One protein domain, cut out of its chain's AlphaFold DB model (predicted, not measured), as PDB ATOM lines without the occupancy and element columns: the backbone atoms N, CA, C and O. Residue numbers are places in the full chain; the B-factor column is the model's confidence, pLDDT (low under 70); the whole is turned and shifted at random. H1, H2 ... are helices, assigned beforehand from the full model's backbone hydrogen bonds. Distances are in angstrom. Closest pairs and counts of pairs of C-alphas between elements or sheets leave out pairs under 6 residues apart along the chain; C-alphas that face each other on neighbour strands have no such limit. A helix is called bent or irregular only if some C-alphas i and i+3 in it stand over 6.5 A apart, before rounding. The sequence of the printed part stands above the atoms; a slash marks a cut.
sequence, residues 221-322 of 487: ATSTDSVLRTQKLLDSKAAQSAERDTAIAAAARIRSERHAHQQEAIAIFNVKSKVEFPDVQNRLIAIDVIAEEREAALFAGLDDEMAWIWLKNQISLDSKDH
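This is residues 221 to 322 of the 487 residues of the protein "DNA_ligase_A_N domain-containing protein" of Melampsora larici-populina (strain 98AG31 / pathotype 3-4-7) (UniProt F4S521). One long helix, H1, sticks out as an arm from a small compact head made of H2, H3, H4 and H5, whose packing is mostly crossed. The arm, residues 221 to 257, makes most of the length; in the head H4 packs on the first part of H2, and H5 packs on H3 and H4. The printed part has 102 residues, with five named helices in the order H1 to H5 and no named strand, and its class is all helix. The whole is extended, with a radius of gyration of the C-alphas of 24.0 A and spans of 77 by 28 by 23 A.

H1, residues 221 to 258, begins with C-alpha 221 at (-23.221, -70.204, 25.290) and is 55.0 A long. H2, residues 260 to 276, is 23.4 A long and has a kink of 45 degrees near residue 270; it is irregular, with C-alphas 271 and 274 7.6 A apart. H3 is residues 280 to 289 and H4 residues 293 to 301. H5, residues 304 to 322, is 28.4 A long and ends with C-alpha 322 at (-64.896, -8.928, 37.985).

H1 touches no helix. H2 touches H4 with residues 261 to 268 alone, closest at the C-alphas of Ala 265 and Ala 300, 5.0 A, at a steep tilt of 65 degrees. H2 and H3, a hairpin, only just touch, with 3 pairs of C-alphas within 8 A, the closest those of Ser 273 and Arg 283, 6.8 A. H5 touches H3 with residues 311 to 315 alone, about perpendicular at 76 degrees, the closest C-alphas being those of Ile 285 and Ile 315, 6.6 A. H4 and H5 form a hairpin, closest at the C-alphas of Phe 299 and Ala 307, 5.2 A. Every O i to N i+4 pair is within hydrogen-bond range in H1, H3 and H4, against 9 of 13 in H2 and 12 of 15 in H5.

The C-alphas of Ala 221 and Lys 320, the two farthest apart, are 78.4 A apart. The printed part has no cut, and its four links are tight. Low-confidence residues are 221 to 223, 251, 255 to 259 and 317 to 322.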
ATOM      1  N   ALA A 221     -23.578 -71.489  25.898       62.06
ATOM      2  CA  ALA A 221     -23.221 -70.204  25.290       62.06
ATOM      3  C   ALA A 221     -24.429 -69.253  25.162       62.06
ATOM      4  O   ALA A 221     -24.356 -68.084  25.548       62.06
ATOM      5  N   THR A 222     -25.566 -69.764  24.679       62.88
ATOM      6  CA  THR A 222     -26.813 -68.979  24.574       62.88
ATOM      7  C   THR A 222     -27.385 -68.589  25.937       62.88
ATOM      8  O   THR A 222     -27.926 -67.489  26.074       62.88
ATOM      9  N   SER A 223     -27.203 -69.420  26.968       69.62
ATOM     10  CA  SER A 223     -27.519 -69.053  28.350       69.62
ATOM     11  C   SER A 223     -26.635 -67.897  28.840       69.62
ATOM     12  O   SER A 223     -27.170 -66.879  29.286       69.62
ATOM     13  N   THR A 224     -25.309 -67.969  28.667       70.19
ATOM     14  CA  THR A 224     -24.399 -66.882  29.076       70.19
ATOM     15  C   THR A 224     -24.652 -65.571  28.328       70.19
ATOM     16  O   THR A 224     -24.674 -64.510  28.955       70.19
ATOM     17  N   ASP A 225     -24.941 -65.623  27.024       72.94
ATOM     18  CA  ASP A 225     -25.318 -64.437  26.245       72.94
ATOM     19  C   ASP A 225     -26.644 -63.827  26.722       72.94
ATOM     20  O   ASP A 225     -26.788 -62.602  26.735       72.94
ATOM     21  N   SER A 226     -27.606 -64.649  27.160       70.94
ATOM     22  CA  SER A 226     -28.864 -64.143  27.720       70.94
ATOM     23  C   SER A 226     -28.639 -63.367  29.025       70.94
ATOM     24  O   SER A 226     -29.153 -62.256  29.158       70.94
ATOM     25  N   VAL A 227     -27.786 -63.879  29.925       79.81
ATOM     26  CA  VAL A 227     -27.438 -63.235  31.206       79.81
ATOM     27  C   VAL A 227     -26.662 -61.934  30.983       79.81
ATOM     28  O   VAL A 227     -27.002 -60.894  31.552       79.81
ATOM     29  N   LEU A 228     -25.666 -61.944  30.090       77.88
ATOM     30  CA  LEU A 228     -24.915 -60.740  29.715       77.88
ATOM     31  C   LEU A 228     -25.805 -59.685  29.040       77.88
ATOM     32  O   LEU A 228     -25.547 -58.486  29.168       77.88
ATOM     33  N   ARG A 229     -26.861 -60.102  28.332       76.00
ATOM     34  CA  ARG A 229     -27.854 -59.197  27.744       76.00
ATOM     35  C   ARG A 229     -28.801 -58.618  28.792       76.00
ATOM     36  O   ARG A 229     -29.089 -57.427  28.712       76.00
ATOM     37  N   THR A 230     -29.253 -59.399  29.777       76.88
ATOM     38  CA  THR A 230     -30.060 -58.865  30.888       76.88
ATOM     39  C   THR A 230     -29.261 -57.905  31.761       76.88
ATOM     40  O   THR A 230     -29.785 -56.844  32.089       76.88
ATOM     41  N   GLN A 231     -27.988 -58.199  32.050       83.19
ATOM     42  CA  GLN A 231     -27.133 -57.293  32.823       83.19
ATOM     43  C   GLN A 231     -26.964 -55.950  32.103       83.19
ATOM     44  O   GLN A 231     -27.329 -54.920  32.652       83.19
ATOM     45  N   LYS A 232     -26.574 -55.960  30.819       82.81
ATOM     46  CA  LYS A 232     -26.439 -54.730  30.013       82.81
ATOM     47  C   LYS A 232     -27.730 -53.908  29.927       82.81
ATOM     48  O   LYS A 232     -27.659 -52.685  29.824       82.81
ATOM     49  N   LEU A 233     -28.902 -54.550  29.962       79.31
ATOM     50  CA  LEU A 233     -30.185 -53.846  30.022       79.31
ATOM     51  C   LEU A 233     -30.404 -53.179  31.388       79.31
ATOM     52  O   LEU A 233     -30.789 -52.010  31.418       79.31
ATOM     53  N   LEU A 234     -30.107 -53.868  32.495       80.81
ATOM     54  CA  LEU A 234     -30.150 -53.291  33.844       80.81
ATOM     55  C   LEU A 234     -29.167 -52.121  33.987       80.81
ATOM     56  O   LEU A 234     -29.584 -51.041  34.401       80.81
ATOM     57  N   ASP A 235     -27.917 -52.293  33.552       83.00
ATOM     58  CA  ASP A 235     -26.880 -51.253  33.569       83.00
ATOM     59  C   ASP A 235     -27.327 -50.017  32.766       83.00
ATOM     60  O   ASP A 235     -27.234 -48.885  33.240       83.00
ATOM     61  N   SER A 236     -27.889 -50.225  31.566       78.38
ATOM     62  CA  SER A 236     -28.390 -49.129  30.727       78.38
ATOM     63  C   SER A 236     -29.587 -48.395  31.342       78.38
ATOM     64  O   SER A 236     -29.704 -47.181  31.189       78.38
ATOM     65  N   LYS A 237     -30.448 -49.105  32.083       80.88
ATOM     66  CA  LYS A 237     -31.600 -48.518  32.778       80.88
ATOM     67  C   LYS A 237     -31.174 -47.758  34.039       80.88
ATOM     68  O   LYS A 237     -31.743 -46.711  34.331       80.88
ATOM     69  N   ALA A 238     -30.159 -48.247  34.754       83.00
ATOM     70  CA  ALA A 238     -29.553 -47.539  35.878       83.00
ATOM     71  C   ALA A 238     -28.884 -46.232  35.419       83.00
ATOM     72  O   ALA A 238     -29.118 -45.185  36.021       83.00
ATOM     73  N   ALA A 239     -28.142 -46.265  34.304       79.56
ATOM     74  CA  ALA A 239     -27.554 -45.071  33.695       79.56
ATOM     75  C   ALA A 239     -28.620 -44.035  33.289       79.56
ATOM     76  O   ALA A 239     -28.485 -42.864  33.628       79.56
ATOM     77  N   GLN A 240     -29.714 -44.468  32.648       80.19
ATOM     78  CA  GLN A 240     -30.840 -43.592  32.288       80.19
ATOM     79  C   GLN A 240     -31.557 -42.988  33.507       80.19
ATOM     80  O   GLN A 240     -32.028 -41.855  33.429       80.19
ATOM     81  N   SER A 241     -31.643 -43.711  34.632       80.75
ATOM     82  CA  SER A 241     -32.168 -43.138  35.881       80.75
ATOM     83  C   SER A 241     -31.231 -42.056  36.407       80.75
ATOM     84  O   SER A 241     -31.667 -40.931  36.608       80.75
ATOM     85  N   ALA A 242     -29.934 -42.352  36.534       83.62
ATOM     86  CA  ALA A 242     -28.952 -41.390  37.028       83.62
ATOM     87  C   ALA A 242     -28.872 -40.121  36.154       83.62
ATOM     88  O   ALA A 242     -28.774 -39.022  36.688       83.62
ATOM     89  N   GLU A 243     -28.964 -40.258  34.827       84.12
ATOM     90  CA  GLU A 243     -29.036 -39.136  33.877       84.12
ATOM     91  C   GLU A 243     -30.307 -38.289  34.074       84.12
ATOM     92  O   GLU A 243     -30.242 -37.061  34.112       84.12
ATOM     93  N   ARG A 244     -31.468 -38.927  34.275       81.44
ATOM     94  CA  ARG A 244     -32.713 -38.231  34.631       81.44
ATOM     95  C   ARG A 244     -32.589 -37.497  35.970       81.44
ATOM     96  O   ARG A 244     -33.037 -36.358  36.078       81.44
ATOM     97  N   ASP A 245     -32.020 -38.139  36.981       86.25
ATOM     98  CA  ASP A 245     -31.955 -37.598  38.338       86.25
ATOM     99  C   ASP A 245     -30.964 -36.415  38.416       86.25
ATOM    100  O   ASP A 245     -31.254 -35.406  39.063       86.25
ATOM    101  N   THR A 246     -29.855 -36.452  37.660       86.69
ATOM    102  CA  THR A 246     -28.960 -35.289  37.493       86.69
ATOM    103  C   THR A 246     -29.604 -34.167  36.677       86.69
ATOM    104  O   THR A 246     -29.423 -33.000  37.023       86.69
ATOM    105  N   ALA A 247     -30.409 -34.479  35.654       80.25
ATOM    106  CA  ALA A 247     -31.166 -33.475  34.903       80.25
ATOM    107  C   ALA A 247     -32.226 -32.766  35.769       80.25
ATOM    108  O   ALA A 247     -32.396 -31.553  35.658       80.25
ATOM    109  N   ILE A 248     -32.894 -33.486  36.680       80.50
ATOM    110  CA  ILE A 248     -33.824 -32.898  37.662       80.50
ATOM    111  C   ILE A 248     -33.076 -31.961  38.621       80.50
ATOM    112  O   ILE A 248     -33.528 -30.838  38.848       80.50
ATOM    113  N   ALA A 249     -31.913 -32.376  39.135       79.38
ATOM    114  CA  ALA A 249     -31.083 -31.532  39.997       79.38
ATOM    115  C   ALA A 249     -30.576 -30.268  39.271       79.38
ATOM    116  O   ALA A 249     -30.607 -29.175  39.839       79.38
ATOM    117  N   ALA A 250     -30.168 -30.390  38.004       74.56
ATOM    118  CA  ALA A 250     -29.759 -29.257  37.176       74.56
ATOM    119  C   ALA A 250     -30.925 -28.291  36.896       74.56
ATOM    120  O   ALA A 250     -30.766 -27.083  37.050       74.56
ATOM    121  N   ALA A 251     -32.112 -28.803  36.556       68.56
ATOM    122  CA  ALA A 251     -33.302 -27.981  36.330       68.56
ATOM    123  C   ALA A 251     -33.764 -27.251  37.606       68.56
ATOM    124  O   ALA A 251     -34.150 -26.084  37.542       68.56
ATOM    125  N   ALA A 252     -33.681 -27.905  38.771       70.88
ATOM    126  CA  ALA A 252     -33.950 -27.275  40.062       70.88
ATOM    127  C   ALA A 252     -32.955 -26.140  40.356       70.88
ATOM    128  O   ALA A 252     -33.375 -25.045  40.728       70.88
ATOM    129  N   ARG A 253     -31.656 -26.371  40.107       73.38
ATOM    130  CA  ARG A 253     -30.605 -25.356  40.260       73.38
ATOM    131  C   ARG A 253     -30.831 -24.144  39.348       73.38
ATOM    132  O   ARG A 253     -30.828 -23.018  39.838       73.38
ATOM    133  N   ILE A 254     -31.098 -24.368  38.059       70.19
ATOM    134  CA  ILE A 254     -31.388 -23.297  37.092       70.19
ATOM    135  C   ILE A 254     -32.617 -22.486  37.532       70.19
ATOM    136  O   ILE A 254     -32.615 -21.264  37.427       70.19
ATOM    137  N   ARG A 255     -33.650 -23.134  38.092       65.25
ATOM    138  CA  ARG A 255     -34.828 -22.438  38.632       65.25
ATOM    139  C   ARG A 255     -34.499 -21.571  39.855       65.25
ATOM    140  O   ARG A 255     -35.040 -20.476  39.957       65.25
ATOM    141  N   SER A 256     -33.618 -22.020  40.754       65.38
ATOM    142  CA  SER A 256     -33.154 -21.190  41.882       65.38
ATOM    143  C   SER A 256     -32.226 -20.049  41.465       65.38
ATOM    144  O   SER A 256     -32.294 -18.978  42.055       65.38
ATOM    145  N   GLU A 257     -31.396 -20.246  40.438       65.75
ATOM    146  CA  GLU A 257     -30.503 -19.203  39.917       65.75
ATOM    147  C   GLU A 257     -31.263 -18.149  39.091       65.75
ATOM    148  O   GLU A 257     -30.845 -16.996  39.053       65.75
ATOM    149  N   ARG A 258     -32.396 -18.515  38.471       62.59
ATOM    150  CA  ARG A 258     -33.235 -17.602  37.676       62.59
ATOM    151  C   ARG A 258     -34.217 -16.762  38.502       62.59
ATOM    152  O   ARG A 258     -34.481 -15.632  38.123       62.59
ATOM    153  N   HIS A 259     -34.759 -17.285  39.603       67.69
ATOM    154  CA  HIS A 259     -35.869 -16.641  40.328       67.69
ATOM    155  C   HIS A 259     -35.574 -16.441  41.826       67.69
ATOM    156  O   HIS A 259     -36.385 -16.789  42.684       67.69
ATOM    157  N   ALA A 260     -34.403 -15.887  42.157       72.81
ATOM    158  CA  ALA A 260     -33.967 -15.680  43.544       72.81
ATOM    159  C   ALA A 260     -34.979 -14.857  44.373       72.81
ATOM    160  O   ALA A 260     -35.469 -15.334  45.398       72.81
ATOM    161  N   HIS A 261     -35.373 -13.678  43.880       77.69
ATOM    162  CA  HIS A 261     -36.335 -12.797  44.557       77.69
ATOM    163  C   HIS A 261     -37.738 -13.405  44.687       77.69
ATOM    164  O   HIS A 261     -38.460 -13.094  45.627       77.69
ATOM    165  N   GLN A 262     -38.118 -14.326  43.797       81.38
ATOM    166  CA  GLN A 262     -39.390 -15.040  43.901       81.38
ATOM    167  C   GLN A 262     -39.424 -15.961  45.126       81.38
ATOM    168  O   GLN A 262     -40.439 -16.046  45.810       81.38
ATOM    169  N   GLN A 263     -38.310 -16.626  45.447       81.69
ATOM    170  CA  GLN A 263     -38.226 -17.486  46.633       81.69
ATOM    171  C   GLN A 263     -38.263 -16.666  47.930       81.69
ATOM    172  O   GLN A 263     -38.897 -17.077  48.900       81.69
ATOM    173  N   GLU A 264     -37.636 -15.491  47.917       83.69
ATOM    174  CA  GLU A 264     -37.636 -14.515  49.010       83.69
ATOM    175  C   GLU A 264     -39.037 -13.919  49.245       83.69
ATOM    176  O   GLU A 264     -39.578 -14.024  50.348       83.69
ATOM    177  N   ALA A 265     -39.690 -13.425  48.187       85.44
ATOM    178  CA  ALA A 265     -41.064 -12.928  48.222       85.44
ATOM    179  C   ALA A 265     -42.060 -13.997  48.707       85.44
ATOM    180  O   ALA A 265     -42.872 -13.733  49.595       85.44
ATOM    181  N   ILE A 266     -41.964 -15.233  48.199       87.25
ATOM    182  CA  ILE A 266     -42.804 -16.360  48.637       87.25
ATOM    183  C   ILE A 266     -42.532 -16.726  50.107       87.25
ATOM    184  O   ILE A 266     -43.467 -17.094  50.824       87.25
ATOM    185  N   ALA A 267     -41.293 -16.619  50.598       85.94
ATOM    186  CA  ALA A 267     -40.982 -16.858  52.007       85.94
ATOM    187  C   ALA A 267     -41.637 -15.805  52.920       85.94
ATOM    188  O   ALA A 267     -42.324 -16.175  53.874       85.94
ATOM    189  N   ILE A 268     -41.505 -14.516  52.587       86.25
ATOM    190  CA  ILE A 268     -42.154 -13.398  53.298       86.25
ATOM    191  C   ILE A 268     -43.683 -13.560  53.265       86.25
ATOM    192  O   ILE A 268     -44.356 -13.492  54.301       86.25
ATOM    193  N   PHE A 269     -44.239 -13.860  52.087       89.31
ATOM    194  CA  PHE A 269     -45.673 -14.040  51.885       89.31
ATOM    195  C   PHE A 269     -46.248 -15.180  52.737       89.31
ATOM    196  O   PHE A 269     -47.267 -15.008  53.410       89.31
ATOM    197  N   ASN A 270     -45.588 -16.341  52.781       88.69
ATOM    198  CA  ASN A 270     -46.070 -17.498  53.542       88.69
ATOM    199  C   ASN A 270     -46.164 -17.254  55.061       88.69
ATOM    200  O   ASN A 270     -46.972 -17.908  55.723       88.69
ATOM    201  N   VAL A 271     -45.385 -16.317  55.617       88.31
ATOM    202  CA  VAL A 271     -45.422 -15.991  57.054       88.31
ATOM    203  C   VAL A 271     -46.644 -15.141  57.417       88.31
ATOM    204  O   VAL A 271     -47.321 -15.445  58.398       88.31
ATOM    205  N   LYS A 272     -46.948 -14.089  56.641       86.69
ATOM    206  CA  LYS A 272     -47.972 -13.082  57.002       86.69
ATOM    207  C   LYS A 272     -49.285 -13.163  56.211       86.69
ATOM    208  O   LYS A 272     -50.303 -12.674  56.696       86.69
ATOM    209  N   SER A 273     -49.324 -13.844  55.063       85.81
ATOM    210  CA  SER A 273     -50.500 -13.900  54.163       85.81
ATOM    211  C   SER A 273     -51.822 -14.289  54.828       85.81
ATOM    212  O   SER A 273     -52.861 -13.767  54.446       85.81
ATOM    213  N   LYS A 274     -51.821 -15.171  55.837       87.25
ATOM    214  CA  LYS A 274     -53.044 -15.570  56.566       87.25
ATOM    215  C   LYS A 274     -53.616 -14.479  57.478       87.25
ATOM    216  O   LYS A 274     -54.783 -14.567  57.846       87.25
ATOM    217  N   VAL A 275     -52.795 -13.504  57.868       88.06
ATOM    218  CA  VAL A 275     -53.190 -12.346  58.685       88.06
ATOM    219  C   VAL A 275     -53.617 -11.201  57.769       88.06
ATOM    220  O   VAL A 275     -54.690 -10.637  57.950       88.06
ATOM    221  N   GLU A 276     -52.808 -10.913  56.747       86.19
ATOM    222  CA  GLU A 276     -53.024  -9.786  55.831       86.19
ATOM    223  C   GLU A 276     -54.138 -10.034  54.803       86.19
ATOM    224  O   GLU A 276     -54.817  -9.094  54.391       86.19
ATOM    225  N   PHE A 277     -54.367 -11.300  54.437       86.38
ATOM    226  CA  PHE A 277     -55.463 -11.752  53.582       86.38
ATOM    227  C   PHE A 277     -56.190 -12.936  54.245       86.38
ATOM    228  O   PHE A 277     -55.805 -14.092  54.048       86.38
ATOM    229  N   PRO A 278     -57.255 -12.688  55.031       85.12
ATOM    230  CA  PRO A 278     -58.048 -13.754  55.650       85.12
ATOM    231  C   PRO A 278     -58.766 -14.651  54.628       85.12
ATOM    232  O   PRO A 278     -58.868 -15.866  54.832       85.12
ATOM    233  N   ASP A 279     -59.208 -14.080  53.506       89.25
ATOM    234  CA  ASP A 279     -59.872 -14.806  52.419       89.25
ATOM    235  C   ASP A 279     -58.909 -15.687  51.589       89.25
ATOM    236  O   ASP A 279     -57.702 -15.455  51.528       89.25
ATOM    237  N   VAL A 280     -59.452 -16.736  50.965       86.62
ATOM    238  CA  VAL A 280     -58.719 -17.671  50.102       86.62
ATOM    239  C   VAL A 280     -58.423 -17.080  48.722       86.62
ATOM    240  O   VAL A 280     -57.299 -17.251  48.259       86.62
ATOM    241  N   GLN A 281     -59.373 -16.392  48.081       83.56
ATOM    242  CA  GLN A 281     -59.202 -15.881  46.715       83.56
ATOM    243  C   GLN A 281     -58.154 -14.773  46.687       83.56
ATOM    244  O   GLN A 281     -57.206 -14.849  45.911       83.56
ATOM    245  N   ASN A 282     -58.226 -13.831  47.631       85.50
ATOM    246  CA  ASN A 282     -57.226 -12.768  47.748       85.50
ATOM    247  C   ASN A 282     -55.802 -13.315  47.965       85.50
ATOM    248  O   ASN A 282     -54.843 -12.707  47.502       85.50
ATOM    249  N   ARG A 283     -55.635 -14.476  48.622       88.38
ATOM    250  CA  ARG A 283     -54.322 -15.140  48.734       88.38
ATOM    251  C   ARG A 283     -53.872 -15.839  47.453       88.38
ATOM    252  O   ARG A 283     -52.670 -15.977  47.283       88.38
ATOM    253  N   LEU A 284     -54.786 -16.303  46.601       85.12
ATOM    254  CA  LEU A 284     -54.438 -16.897  45.307       85.12
ATOM    255  C   LEU A 284     -53.998 -15.806  44.326       85.12
ATOM    256  O   LEU A 284     -52.877 -15.873  43.840       85.12
ATOM    257  N   ILE A 285     -54.789 -14.736  44.182       86.94
ATOM    258  CA  ILE A 285     -54.435 -13.564  43.362       86.94
ATOM    259  C   ILE A 285     -53.081 -12.983  43.814       86.94
ATOM    260  O   ILE A 285     -52.206 -12.723  42.998       86.94
ATOM    261  N   ALA A 286     -52.846 -12.881  45.128       87.00
ATOM    262  CA  ALA A 286     -51.557 -12.446  45.664       87.00
ATOM    263  C   ALA A 286     -50.371 -13.375  45.320       87.00
ATOM    264  O   ALA A 286     -49.244 -12.900  45.199       87.00
ATOM    265  N   ILE A 287     -50.600 -14.689  45.196       87.62
ATOM    266  CA  ILE A 287     -49.576 -15.655  44.765       87.62
ATOM    267  C   ILE A 287     -49.301 -15.507  43.268       87.62
ATOM    268  O   ILE A 287     -48.144 -15.617  42.875       87.62
ATOM    269  N   ASP A 288     -50.326 -15.232  42.461       85.94
ATOM    270  CA  ASP A 288     -50.194 -15.039  41.016       85.94
ATOM    271  C   ASP A 288     -49.469 -13.714  40.689       85.94
ATOM    272  O   ASP A 288     -48.558 -13.711  39.869       85.94
ATOM    273  N   VAL A 289     -49.741 -12.629  41.427       86.88
ATOM    274  CA  VAL A 289     -48.946 -11.376  41.411       86.88
ATOM    275  C   VAL A 289     -47.480 -11.644  41.796       86.88
ATOM    276  O   VAL A 289     -46.545 -11.274  41.090       86.88
ATOM    277  N   ILE A 290     -47.239 -12.388  42.883       87.75
ATOM    278  CA  ILE A 290     -45.880 -12.792  43.300       87.75
ATOM    279  C   ILE A 290     -45.265 -13.851  42.348       87.75
ATOM    280  O   ILE A 290     -44.074 -14.172  42.447       87.75
ATOM    281  N   ALA A 291     -46.018 -14.383  41.378       84.44
ATOM    282  CA  ALA A 291     -45.472 -15.271  40.359       84.44
ATOM    283  C   ALA A 291     -44.633 -14.511  39.314       84.44
ATOM    284  O   ALA A 291     -43.732 -15.111  38.721       84.44
ATOM    285  N   GLU A 292     -44.867 -13.208  39.118       85.69
ATOM    286  CA  GLU A 292     -44.071 -12.381  38.211       85.69
ATOM    287  C   GLU A 292     -42.741 -11.937  38.840       85.69
ATOM    288  O   GLU A 292     -42.686 -11.335  39.910       85.69
ATOM    289  N   GLU A 293     -41.629 -12.184  38.142       76.94
ATOM    290  CA  GLU A 293     -40.269 -11.941  38.653       76.94
ATOM    291  C   GLU A 293     -40.004 -10.464  39.007       76.94
ATOM    292  O   GLU A 293     -39.285 -10.170  39.963       76.94
ATOM    293  N   ARG A 294     -40.623  -9.531  38.267       78.19
ATOM    294  CA  ARG A 294     -40.524  -8.080  38.509       78.19
ATOM    295  C   ARG A 294     -41.295  -7.650  39.754       78.19
ATOM    296  O   ARG A 294     -40.803  -6.834  40.527       78.19
ATOM    297  N   GLU A 295     -42.486  -8.207  39.942       84.94
ATOM    298  CA  GLU A 295     -43.364  -7.901  41.068       84.94
ATOM    299  C   GLU A 295     -42.862  -8.554  42.359       84.94
ATOM    300  O   GLU A 295     -42.826  -7.906  43.402       84.94
ATOM    301  N   ALA A 296     -42.331  -9.776  42.279       82.25
ATOM    302  CA  ALA A 296     -41.615 -10.415  43.376       82.25
ATOM    303  C   ALA A 296     -40.364  -9.629  43.809       82.25
ATOM    304  O   ALA A 296     -40.127  -9.474  45.006       82.25
ATOM    305  N   ALA A 297     -39.577  -9.099  42.862       82.88
ATOM    306  CA  ALA A 297     -38.421  -8.254  43.174       82.88
ATOM    307  C   ALA A 297     -38.821  -6.921  43.834       82.88
ATOM    308  O   ALA A 297     -38.120  -6.451  44.729       82.88
ATOM    309  N   LEU A 298     -39.960  -6.338  43.445       85.19
ATOM    310  CA  LEU A 298     -40.516  -5.158  44.110       85.19
ATOM    311  C   LEU A 298     -41.016  -5.498  45.525       85.19
ATOM    312  O   LEU A 298     -40.652  -4.816  46.477       85.19
ATOM    313  N   PHE A 299     -41.787  -6.575  45.682       87.06
ATOM    314  CA  PHE A 299     -42.333  -7.012  46.971       87.06
ATOM    315  C   PHE A 299     -41.242  -7.392  47.986       87.06
ATOM    316  O   PHE A 299     -41.358  -7.044  49.157       87.06
ATOM    317  N   ALA A 300     -40.169  -8.060  47.548       84.31
ATOM    318  CA  ALA A 300     -39.019  -8.391  48.396       84.31
ATOM    319  C   ALA A 300     -38.095  -7.187  48.685       84.31
ATOM    320  O   ALA A 300     -37.342  -7.215  49.656       84.31
ATOM    321  N   GLY A 301     -38.134  -6.142  47.850       82.50
ATOM    322  CA  GLY A 301     -37.320  -4.928  47.992       82.50
ATOM    323  C   GLY A 301     -37.982  -3.776  48.762       82.50
ATOM    324  O   GLY A 301     -37.347  -2.739  48.948       82.50
ATOM    325  N   LEU A 302     -39.242  -3.927  49.180       86.62
ATOM    326  CA  LEU A 302     -39.995  -2.945  49.966       86.62
ATOM    327  C   LEU A 302     -39.956  -3.281  51.465       86.62
ATOM    328  O   LEU A 302     -39.939  -4.447  51.846       86.62
ATOM    329  N   ASP A 303     -40.031  -2.252  52.317       86.38
ATOM    330  CA  ASP A 303     -40.277  -2.436  53.754       86.38
ATOM    331  C   ASP A 303     -41.570  -3.238  53.979       86.38
ATOM    332  O   ASP A 303     -42.582  -2.967  53.326       86.38
ATOM    333  N   ASP A 304     -41.558  -4.162  54.947       82.56
ATOM    334  CA  ASP A 304     -42.657  -5.087  55.268       82.56
ATOM    335  C   ASP A 304     -44.061  -4.464  55.142       82.56
ATOM    336  O   ASP A 304     -44.921  -4.999  54.444       82.56
ATOM    337  N   GLU A 305     -44.321  -3.332  55.805       83.81
ATOM    338  CA  GLU A 305     -45.645  -2.691  55.795       83.81
ATOM    339  C   GLU A 305     -46.023  -2.150  54.405       83.81
ATOM    340  O   GLU A 305     -47.160  -2.322  53.959       83.81
ATOM    341  N   MET A 306     -45.064  -1.561  53.685       82.12
ATOM    342  CA  MET A 306     -45.266  -1.052  52.327       82.12
ATOM    343  C   MET A 306     -45.498  -2.183  51.323       82.12
ATOM    344  O   MET A 306     -46.353  -2.041  50.451       82.12
ATOM    345  N   ALA A 307     -44.801  -3.314  51.466       86.25
ATOM    346  CA  ALA A 307     -44.973  -4.485  50.609       86.25
ATOM    347  C   ALA A 307     -46.415  -5.031  50.675       86.25
ATOM    348  O   ALA A 307     -47.039  -5.277  49.639       86.25
ATOM    349  N   TRP A 308     -46.998  -5.137  51.877       88.12
ATOM    350  CA  TRP A 308     -48.395  -5.572  52.041       88.12
ATOM    351  C   TRP A 308     -49.423  -4.504  51.641       88.12
ATOM    352  O   TRP A 308     -50.491  -4.868  51.151       88.12
ATOM    353  N   ILE A 309     -49.130  -3.207  51.801       86.69
ATOM    354  CA  ILE A 309     -49.992  -2.123  51.286       86.69
ATOM    355  C   ILE A 309     -50.022  -2.140  49.753       86.69
ATOM    356  O   ILE A 309     -51.100  -2.088  49.160       86.69
ATOM    357  N   TRP A 310     -48.860  -2.263  49.107       91.31
ATOM    358  CA  TRP A 310     -48.741  -2.374  47.653       91.31
ATOM    359  C   TRP A 310     -49.498  -3.600  47.118       91.31
ATOM    360  O   TRP A 310     -50.351  -3.459  46.244       91.31
ATOM    361  N   LEU A 311     -49.290  -4.777  47.716       88.94
ATOM    362  CA  LEU A 311     -49.942  -6.022  47.299       88.94
ATOM    363  C   LEU A 311     -51.473  -5.977  47.471       88.94
ATOM    364  O   LEU A 311     -52.210  -6.461  46.614       88.94
ATOM    365  N   LYS A 312     -51.975  -5.338  48.539       88.69
ATOM    366  CA  LYS A 312     -53.417  -5.081  48.729       88.69
ATOM    367  C   LYS A 312     -53.993  -4.153  47.658       88.69
ATOM    368  O   LYS A 312     -55.150  -4.328  47.279       88.69
ATOM    369  N   ASN A 313     -53.213  -3.187  47.169       87.25
ATOM    370  CA  ASN A 313     -53.653  -2.290  46.103       87.25
ATOM    371  C   ASN A 313     -53.768  -3.016  44.754       87.25
ATOM    372  O   ASN A 313     -54.770  -2.794  44.080       87.25
ATOM    373  N   GLN A 314     -52.837  -3.919  44.402       84.31
ATOM    374  CA  GLN A 314     -52.930  -4.725  43.169       84.31
ATOM    375  C   GLN A 314     -54.233  -5.548  43.136       84.31
ATOM    376  O   GLN A 314     -55.063  -5.371  42.250       84.31
ATOM    377  N   ILE A 315     -54.508  -6.328  44.188       83.94
ATOM    378  CA  ILE A 315     -55.716  -7.178  44.280       83.94
ATOM    379  C   ILE A 315     -57.016  -6.339  44.263       83.94
ATOM    380  O   ILE A 315     -58.063  -6.791  43.796       83.94
ATOM    381  N   SER A 316     -56.962  -5.096  44.755       80.12
ATOM    382  CA  SER A 316     -58.072  -4.125  44.736       80.12
ATOM    383  C   SER A 316     -58.307  -3.481  43.356       80.12
ATOM    384  O   SER A 316     -59.370  -2.899  43.115       80.12
ATOM    385  N   LEU A 317     -57.340  -3.585  42.437       69.44
ATOM    386  CA  LEU A 317     -57.519  -3.256  41.023       69.44
ATOM    387  C   LEU A 317     -58.192  -4.433  40.304       69.44
ATOM    388  O   LEU A 317     -59.300  -4.250  39.804       69.44
ATOM    389  N   ASP A 318     -57.622  -5.641  40.386       60.09
ATOM    390  CA  ASP A 318     -58.161  -6.861  39.749       60.09
ATOM    391  C   ASP A 318     -59.621  -7.151  40.144       60.09
ATOM    392  O   ASP A 318     -60.447  -7.580  39.334       60.09
ATOM    393  N   SER A 319     -59.979  -6.862  41.402       59.16
ATOM    394  CA  SER A 319     -61.340  -7.048  41.921       59.16
ATOM    395  C   SER A 319     -62.407  -6.224  41.181       59.16
ATOM    396  O   SER A 319     -63.580  -6.601  41.195       59.16
ATOM    397  N   LYS A 320     -62.042  -5.101  40.543       48.69
ATOM    398  CA  LYS A 320     -63.002  -4.205  39.868       48.69
ATOM    399  C   LYS A 320     -63.442  -4.720  38.504       48.69
ATOM    400  O   LYS A 320     -64.593  -4.502  38.125       48.69
ATOM    401  N   ASP A 321     -62.573  -5.448  37.810       43.91
ATOM    402  CA  ASP A 321     -62.876  -6.002  36.488       43.91
ATOM    403  C   ASP A 321     -63.860  -7.184  36.574       43.91
ATOM    404  O   ASP A 321     -64.580  -7.480  35.619       43.91
ATOM    405  N   HIS A 322     -63.980  -7.812  37.750       40.22
ATOM    406  CA  HIS A 322     -64.896  -8.928  37.985       40.22
ATOM    407  C   HIS A 322     -66.343  -8.536  38.344       40.22
ATOM    408  O   HIS A 322     -67.254  -9.329  38.084       40.22
TER     409      HIS A 322